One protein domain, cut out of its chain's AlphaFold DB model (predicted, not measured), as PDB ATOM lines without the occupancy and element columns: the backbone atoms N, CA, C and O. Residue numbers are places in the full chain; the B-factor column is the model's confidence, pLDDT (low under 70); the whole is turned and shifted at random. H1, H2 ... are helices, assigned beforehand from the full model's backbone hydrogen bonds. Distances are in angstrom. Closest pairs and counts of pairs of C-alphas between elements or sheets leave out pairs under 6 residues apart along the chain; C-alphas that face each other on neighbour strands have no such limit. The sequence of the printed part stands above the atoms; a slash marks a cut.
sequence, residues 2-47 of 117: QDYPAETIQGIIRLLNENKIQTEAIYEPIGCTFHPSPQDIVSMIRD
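Overview. This is residues 2 to 47 of the 117 residues of an uncharacterized protein of Spirochaetaceae bacterium (UniProt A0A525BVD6). Two helices, H1 and then H2, lie side by side as a helical hairpin, and the long link between them loops away from the pair, so that the length of the flat outline comes from this loop. Within the loop, residues 26 to 27 pair with residues 33 to 34, antiparallel, as a short ladder. The printed part has 46 residues, 22 of them in the two named helices, with no named strand; the class is all helix. It is only just loose, close to compact, with a radius of gyration of the C-alphas of 11.8 A and spans of 33 by 25 by 13 A.

Arrangement. H1, residues 6 to 18, and H2, residues 38 to 46, touch; their closest C-alphas, those of Ile 13 and Pro 38, are 5.5 A apart. They form a helical hairpin and run opposite ways at a shallow tilt of 31 degrees. In H1 every O i to N i+4 pair is within hydrogen-bond range; in H2, 4 of 5 are.

Along the chain. H1 begins at C-alpha 6 (28.843, -10.873, -8.091) and is 18.5 A long from first to last C-alpha. H2 measures 13.3 A and ends at C-alpha 46 (21.853, -4.824, -15.231).

Size, cuts and confidence. The C-alphas of Glu 7 and Gly 31 are the two farthest apart, 33.6 A. The link of 19 residues is long, and the printed part has no cut. The model's pLDDT is under 70 at residue 2 and residues 29 to 32.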
ATOM      1  N   GLN A   2      27.848   1.899  -8.025       59.31
ATOM      2  CA  GLN A   2      28.900   1.196  -7.286       59.31
ATOM      3  C   GLN A   2      28.935  -0.262  -7.762       59.31
ATOM      4  O   GLN A   2      27.891  -0.912  -7.763       59.31
ATOM      5  N   ASP A   3      30.094  -0.750  -8.206       70.31
ATOM      6  CA  ASP A   3      30.251  -2.143  -8.628       70.31
ATOM      7  C   ASP A   3      30.333  -3.039  -7.391       70.31
ATOM      8  O   ASP A   3      31.306  -3.012  -6.637       70.31
ATOM      9  N   TYR A   4      29.279  -3.820  -7.165       74.50
ATOM     10  CA  TYR A   4      29.256  -4.845  -6.129       74.50
ATOM     11  C   TYR A   4      29.779  -6.169  -6.703       74.50
ATOM     12  O   TYR A   4      29.370  -6.549  -7.806       74.50
ATOM     13  N   PRO A   5      30.632  -6.913  -5.972       84.25
ATOM     14  CA  PRO A   5      31.064  -8.239  -6.400       84.25
ATOM     15  C   PRO A   5      29.866  -9.162  -6.650       84.25
ATOM     16  O   PRO A   5      28.905  -9.178  -5.874       84.25
ATOM     17  N   ALA A   6      29.929  -9.965  -7.717       80.69
ATOM     18  CA  ALA A   6      28.843 -10.873  -8.091       80.69
ATOM     19  C   ALA A   6      28.475 -11.843  -6.953       80.69
ATOM     20  O   ALA A   6      27.298 -12.112  -6.736       80.69
ATOM     21  N   GLU A   7      29.465 -12.309  -6.191       85.06
ATOM     22  CA  GLU A   7      29.262 -13.204  -5.047       85.06
ATOM     23  C   GLU A   7      28.469 -12.544  -3.914       85.06
ATOM     24  O   GLU A   7      27.575 -13.167  -3.345       85.06
ATOM     25  N   THR A   8      28.717 -11.260  -3.642       85.12
ATOM     26  CA  THR A   8      27.965 -10.487  -2.645       85.12
ATOM     27  C   THR A   8      26.494 -10.384  -3.035       85.12
ATOM     28  O   THR A   8      25.610 -10.609  -2.209       85.12
ATOM     29  N   ILE A   9      26.220 -10.099  -4.310       82.31
ATOM     30  CA  ILE A   9      24.855 -10.024  -4.844       82.31
ATOM     31  C   ILE A   9      24.147 -11.383  -4.717       82.31
ATOM     32  O   ILE A   9      23.004 -11.443  -4.263       82.31
ATOM     33  N   GLN A  10      24.826 -12.481  -5.065       83.69
ATOM     34  CA  GLN A  10      24.269 -13.834  -4.938       83.69
ATOM     35  C   GLN A  10      24.001 -14.221  -3.476       83.69
ATOM     36  O   GLN A  10      22.958 -14.806  -3.177       83.69
ATOM     37  N   GLY A  11      24.893 -13.850  -2.554       85.56
ATOM     38  CA  GLY A  11      24.700 -14.060  -1.118       85.56
ATOM     39  C   GLY A  11      23.459 -13.343  -0.579       85.56
ATOM     40  O   GLY A  11      22.665 -13.942   0.144       85.56
ATOM     41  N   ILE A  12      23.239 -12.091  -0.993       85.56
ATOM     42  CA  ILE A  12      22.050 -11.312  -0.609       85.56
ATOM     43  C   ILE A  12      20.774 -11.940  -1.182       85.56
ATOM     44  O   ILE A  12      19.812 -12.135  -0.442       85.56
ATOM     45  N   ILE A  13      20.764 -12.311  -2.468       85.62
ATOM     46  CA  ILE A  13      19.622 -13.002  -3.089       85.62
ATOM     47  C   ILE A  13      19.258 -14.263  -2.305       85.62
ATOM     48  O   ILE A  13      18.081 -14.520  -2.042       85.62
ATOM     49  N   ARG A  14      20.261 -15.066  -1.941       85.94
ATOM     50  CA  ARG A  14      20.054 -16.299  -1.184       85.94
ATOM     51  C   ARG A  14      19.407 -16.012   0.171       85.94
ATOM     52  O   ARG A  14      18.390 -16.625   0.476       85.94
ATOM     53  N   LEU A  15      19.933 -15.046   0.924       88.25
ATOM     54  CA  LEU A  15      19.385 -14.640   2.222       88.25
ATOM     55  C   LEU A  15      17.928 -14.174   2.118       88.25
ATOM     56  O   LEU A  15      17.097 -14.585   2.928       88.25
ATOM     57  N   LEU A  16      17.600 -13.353   1.116       86.50
ATOM     58  CA  LEU A  16      16.230 -12.881   0.892       86.50
ATOM     59  C   LEU A  16      15.272 -14.051   0.621       86.50
ATOM     60  O   LEU A  16      14.195 -14.114   1.212       86.50
ATOM     61  N   ASN A  17      15.689 -15.008  -0.210       83.94
ATOM     62  CA  ASN A  17      14.881 -16.183  -0.536       83.94
ATOM     63  C   ASN A  17      14.707 -17.139   0.651       83.94
ATOM     64  O   ASN A  17      13.586 -17.571   0.920       83.94
ATOM     65  N   GLU A  18      15.780 -17.443   1.388       89.38
ATOM     66  CA  GLU A  18      15.735 -18.311   2.577       89.38
ATOM     67  C   GLU A  18      14.786 -17.753   3.653       89.38
ATOM     68  O   GLU A  18      14.104 -18.517   4.335       89.38
ATOM     69  N   ASN A  19      14.674 -16.424   3.747       88.31
ATOM     70  CA  ASN A  19      13.790 -15.738   4.692       88.31
ATOM     71  C   ASN A  19      12.421 -15.356   4.104       88.31
ATOM     72  O   ASN A  19      11.636 -14.696   4.781       88.31
ATOM     73  N   LYS A  20      12.108 -15.770   2.866       83.19
ATOM     74  CA  LYS A  20      10.843 -15.465   2.169       83.19
ATOM     75  C   LYS A  20      10.528 -13.962   2.096       83.19
ATOM     76  O   LYS A  20       9.365 -13.563   2.139       83.19
ATOM     77  N   ILE A  21      11.561 -13.131   1.987       78.94
ATOM     78  CA  ILE A  21      11.417 -11.680   1.862       78.94
ATOM     79  C   ILE A  21      11.091 -11.354   0.403       78.94
ATOM     80  O   ILE A  21      11.875 -11.651  -0.500       78.94
ATOM     81  N   GLN A  22       9.933 -10.736   0.177       75.19
ATOM     82  CA  GLN A  22       9.528 -10.230  -1.132       75.19
ATOM     83  C   GLN A  22       9.990  -8.791  -1.326       75.19
ATOM     84  O   GLN A  22      10.112  -8.024  -0.372       75.19
ATOM     85  N   THR A  23      10.253  -8.435  -2.579       75.94
ATOM     86  CA  THR A  23      10.675  -7.084  -2.936       75.94
ATOM     87  C   THR A  23       9.456  -6.184  -3.138       75.94
ATOM     88  O   THR A  23       8.349  -6.666  -3.408       75.94
ATOM     89  N   GLU A  24       9.640  -4.876  -2.953       75.31
ATOM     90  CA  GLU A  24       8.562  -3.913  -3.169       75.31
ATOM     91  C   GLU A  24       8.076  -3.923  -4.618       75.31
ATOM     92  O   GLU A  24       8.813  -4.223  -5.560       75.31
ATOM     93  N   ALA A  25       6.809  -3.558  -4.781       73.06
ATOM     94  CA  ALA A  25       6.199  -3.470  -6.088       73.06
ATOM     95  C   ALA A  25       6.815  -2.324  -6.900       73.06
ATOM     96  O   ALA A  25       6.935  -1.195  -6.422       73.06
ATOM     97  N   ILE A  26       7.157  -2.598  -8.156       76.69
ATOM     98  CA  ILE A  26       7.691  -1.607  -9.086       76.69
ATOM     99  C   ILE A  26       6.590  -1.218 -10.063       76.69
ATOM    100  O   ILE A  26       5.991  -2.073 -10.719       76.69
ATOM    101  N   TYR A  27       6.341   0.087 -10.170       71.00
ATOM    102  CA  TYR A  27       5.449   0.635 -11.180       71.00
ATOM    103  C   TYR A  27       6.223   0.911 -12.468       71.00
ATOM    104  O   TYR A  27       7.148   1.727 -12.480       71.00
ATOM    105  N   GLU A  28       5.824   0.259 -13.557       74.81
ATOM    106  CA  GLU A  28       6.312   0.584 -14.895       74.81
ATOM    107  C   GLU A  28       5.239   1.315 -15.714       74.81
ATOM    108  O   GLU A  28       4.047   1.018 -15.588       74.81
ATOM    109  N   PRO A  29       5.640   2.203 -16.648       65.00
ATOM    110  CA  PRO A  29       4.726   2.888 -17.567       65.00
ATOM    111  C   PRO A  29       3.885   1.959 -18.457       65.00
ATOM    112  O   PRO A  29       2.991   2.435 -19.149       65.00
ATOM    113  N   ILE A  30       4.154   0.649 -18.450       64.44
ATOM    114  CA  ILE A  30       3.308  -0.381 -19.070       64.44
ATOM    115  C   ILE A  30       1.963  -0.569 -18.341       64.44
ATOM    116  O   ILE A  30       1.136  -1.350 -18.796       64.44
ATOM    117  N   GLY A  31       1.737   0.121 -17.215       65.31
ATOM    118  CA  GLY A  31       0.502   0.026 -16.430       65.31
ATOM    119  C   GLY A  31       0.425  -1.234 -15.563       65.31
ATOM    120  O   GLY A  31      -0.628  -1.529 -15.003       65.31
ATOM    121  N   CYS A  32       1.529  -1.974 -15.442       66.44
ATOM    122  CA  CYS A  32       1.622  -3.159 -14.601       66.44
ATOM    123  C   CYS A  32       2.339  -2.832 -13.292       66.44
ATOM    124  O   CYS A  32       3.336  -2.107 -13.262       66.44
ATOM    125  N   THR A  33       1.830  -3.423 -12.216       76.06
ATOM    126  CA  THR A  33       2.535  -3.513 -10.940       76.06
ATOM    127  C   THR A  33       3.341  -4.803 -10.964       76.06
ATOM    128  O   THR A  33       2.759  -5.884 -11.058       76.06
ATOM    129  N   PHE A  34       4.667  -4.693 -10.944       75.75
ATOM    130  CA  PHE A  34       5.559  -5.847 -10.970       75.75
ATOM    131  C   PHE A  34       6.062  -6.150  -9.560       75.75
ATOM    132  O   PHE A  34       6.489  -5.237  -8.859       75.75
ATOM    133  N   HIS A  35       6.028  -7.419  -9.154       80.12
ATOM    134  CA  HIS A  35       6.593  -7.889  -7.888       80.12
ATOM    135  C   HIS A  35       7.821  -8.757  -8.190       80.12
ATOM    136  O   HIS A  35       7.674  -9.974  -8.318       80.12
ATOM    137  N   PRO A  36       9.014  -8.153  -8.352       80.25
ATOM    138  CA  PRO A  36      10.209  -8.906  -8.686       80.25
ATOM    139  C   PRO A  36      10.524  -9.941  -7.609       80.25
ATOM    140  O   PRO A  36      10.483  -9.656  -6.406       80.25
ATOM    141  N   SER A  37      10.950 -11.127  -8.029       83.38
ATOM    142  CA  SER A  37      11.776 -11.942  -7.146       83.38
ATOM    143  C   SER A  37      13.108 -11.219  -6.870       83.38
ATOM    144  O   SER A  37      13.532 -10.355  -7.647       83.38
ATOM    145  N   PRO A  38      13.826 -11.563  -5.788       81.75
ATOM    146  CA  PRO A  38      15.165 -11.024  -5.549       81.75
ATOM    147  C   PRO A  38      16.126 -11.196  -6.743       81.75
ATOM    148  O   PRO A  38      16.970 -10.335  -6.992       81.75
ATOM    149  N   GLN A  39      15.986 -12.280  -7.512       81.81
ATOM    150  CA  GLN A  39      16.753 -12.541  -8.730       81.81
ATOM    151  C   GLN A  39      16.411 -11.558  -9.857       81.81
ATOM    152  O   GLN A  39      17.314 -11.078 -10.548       81.81
ATOM    153  N   ASP A  40      15.131 -11.227 -10.021       84.19
ATOM    154  CA  ASP A  40      14.658 -10.322 -11.073       84.19
ATOM    155  C   ASP A  40      15.231  -8.916 -10.910       84.19
ATOM    156  O   ASP A  40      15.576  -8.273 -11.901       84.19
ATOM    157  N   ILE A  41      15.435  -8.464  -9.666       81.31
ATOM    158  CA  ILE A  41      16.088  -7.180  -9.384       81.31
ATOM    159  C   ILE A  41      17.471  -7.113 -10.025       81.31
ATOM    160  O   ILE A  41      17.828  -6.089 -10.605       81.31
ATOM    161  N   VAL A  42      18.260  -8.185  -9.947       81.56
ATOM    162  CA  VAL A  42      19.619  -8.183 -10.502       81.56
ATOM    163  C   VAL A  42      19.582  -8.067 -12.019       81.56
ATOM    164  O   VAL A  42      20.325  -7.267 -12.591       81.56
ATOM    165  N   SER A  43      18.699  -8.823 -12.670       82.62
ATOM    166  CA  SER A  43      18.488  -8.746 -14.117       82.62
ATOM    167  C   SER A  43      18.007  -7.354 -14.538       82.62
ATOM    168  O   SER A  43      18.546  -6.767 -15.476       82.62
ATOM    169  N   MET A  44      17.065  -6.782 -13.790       84.50
ATOM    170  CA  MET A  44      16.509  -5.456 -14.038       84.50
ATOM    171  C   MET A  44      17.530  -4.325 -13.813       84.50
ATOM    172  O   MET A  44      17.547  -3.369 -14.584       84.50
ATOM    173  N   ILE A  45      18.396  -4.407 -12.795       82.50
ATOM    174  CA  ILE A  45      19.466  -3.417 -12.562       82.50
ATOM    175  C   ILE A  45      20.492  -3.456 -13.695       82.50
ATOM    176  O   ILE A  45      20.932  -2.403 -14.157       82.50
ATOM    177  N   ARG A  46      20.880  -4.657 -14.142       85.62
ATOM    178  CA  ARG A  46      21.853  -4.824 -15.231       85.62
ATOM    179  C   ARG A  46      21.338  -4.247 -16.542       85.62
ATOM    180  O   ARG A  46      22.083  -3.559 -17.234       85.62
ATOM    181  N   ASP A  47      20.089  -4.543 -16.885       88.44
ATOM    182  CA  ASP A  47      19.485  -4.086 -18.131       88.44
ATOM    183  C   ASP A  47      17.957  -4.010 -18.018       88.44
ATOM    184  O   ASP A  47      17.232  -4.941 -18.372       88.44
TER     185      ASP A  47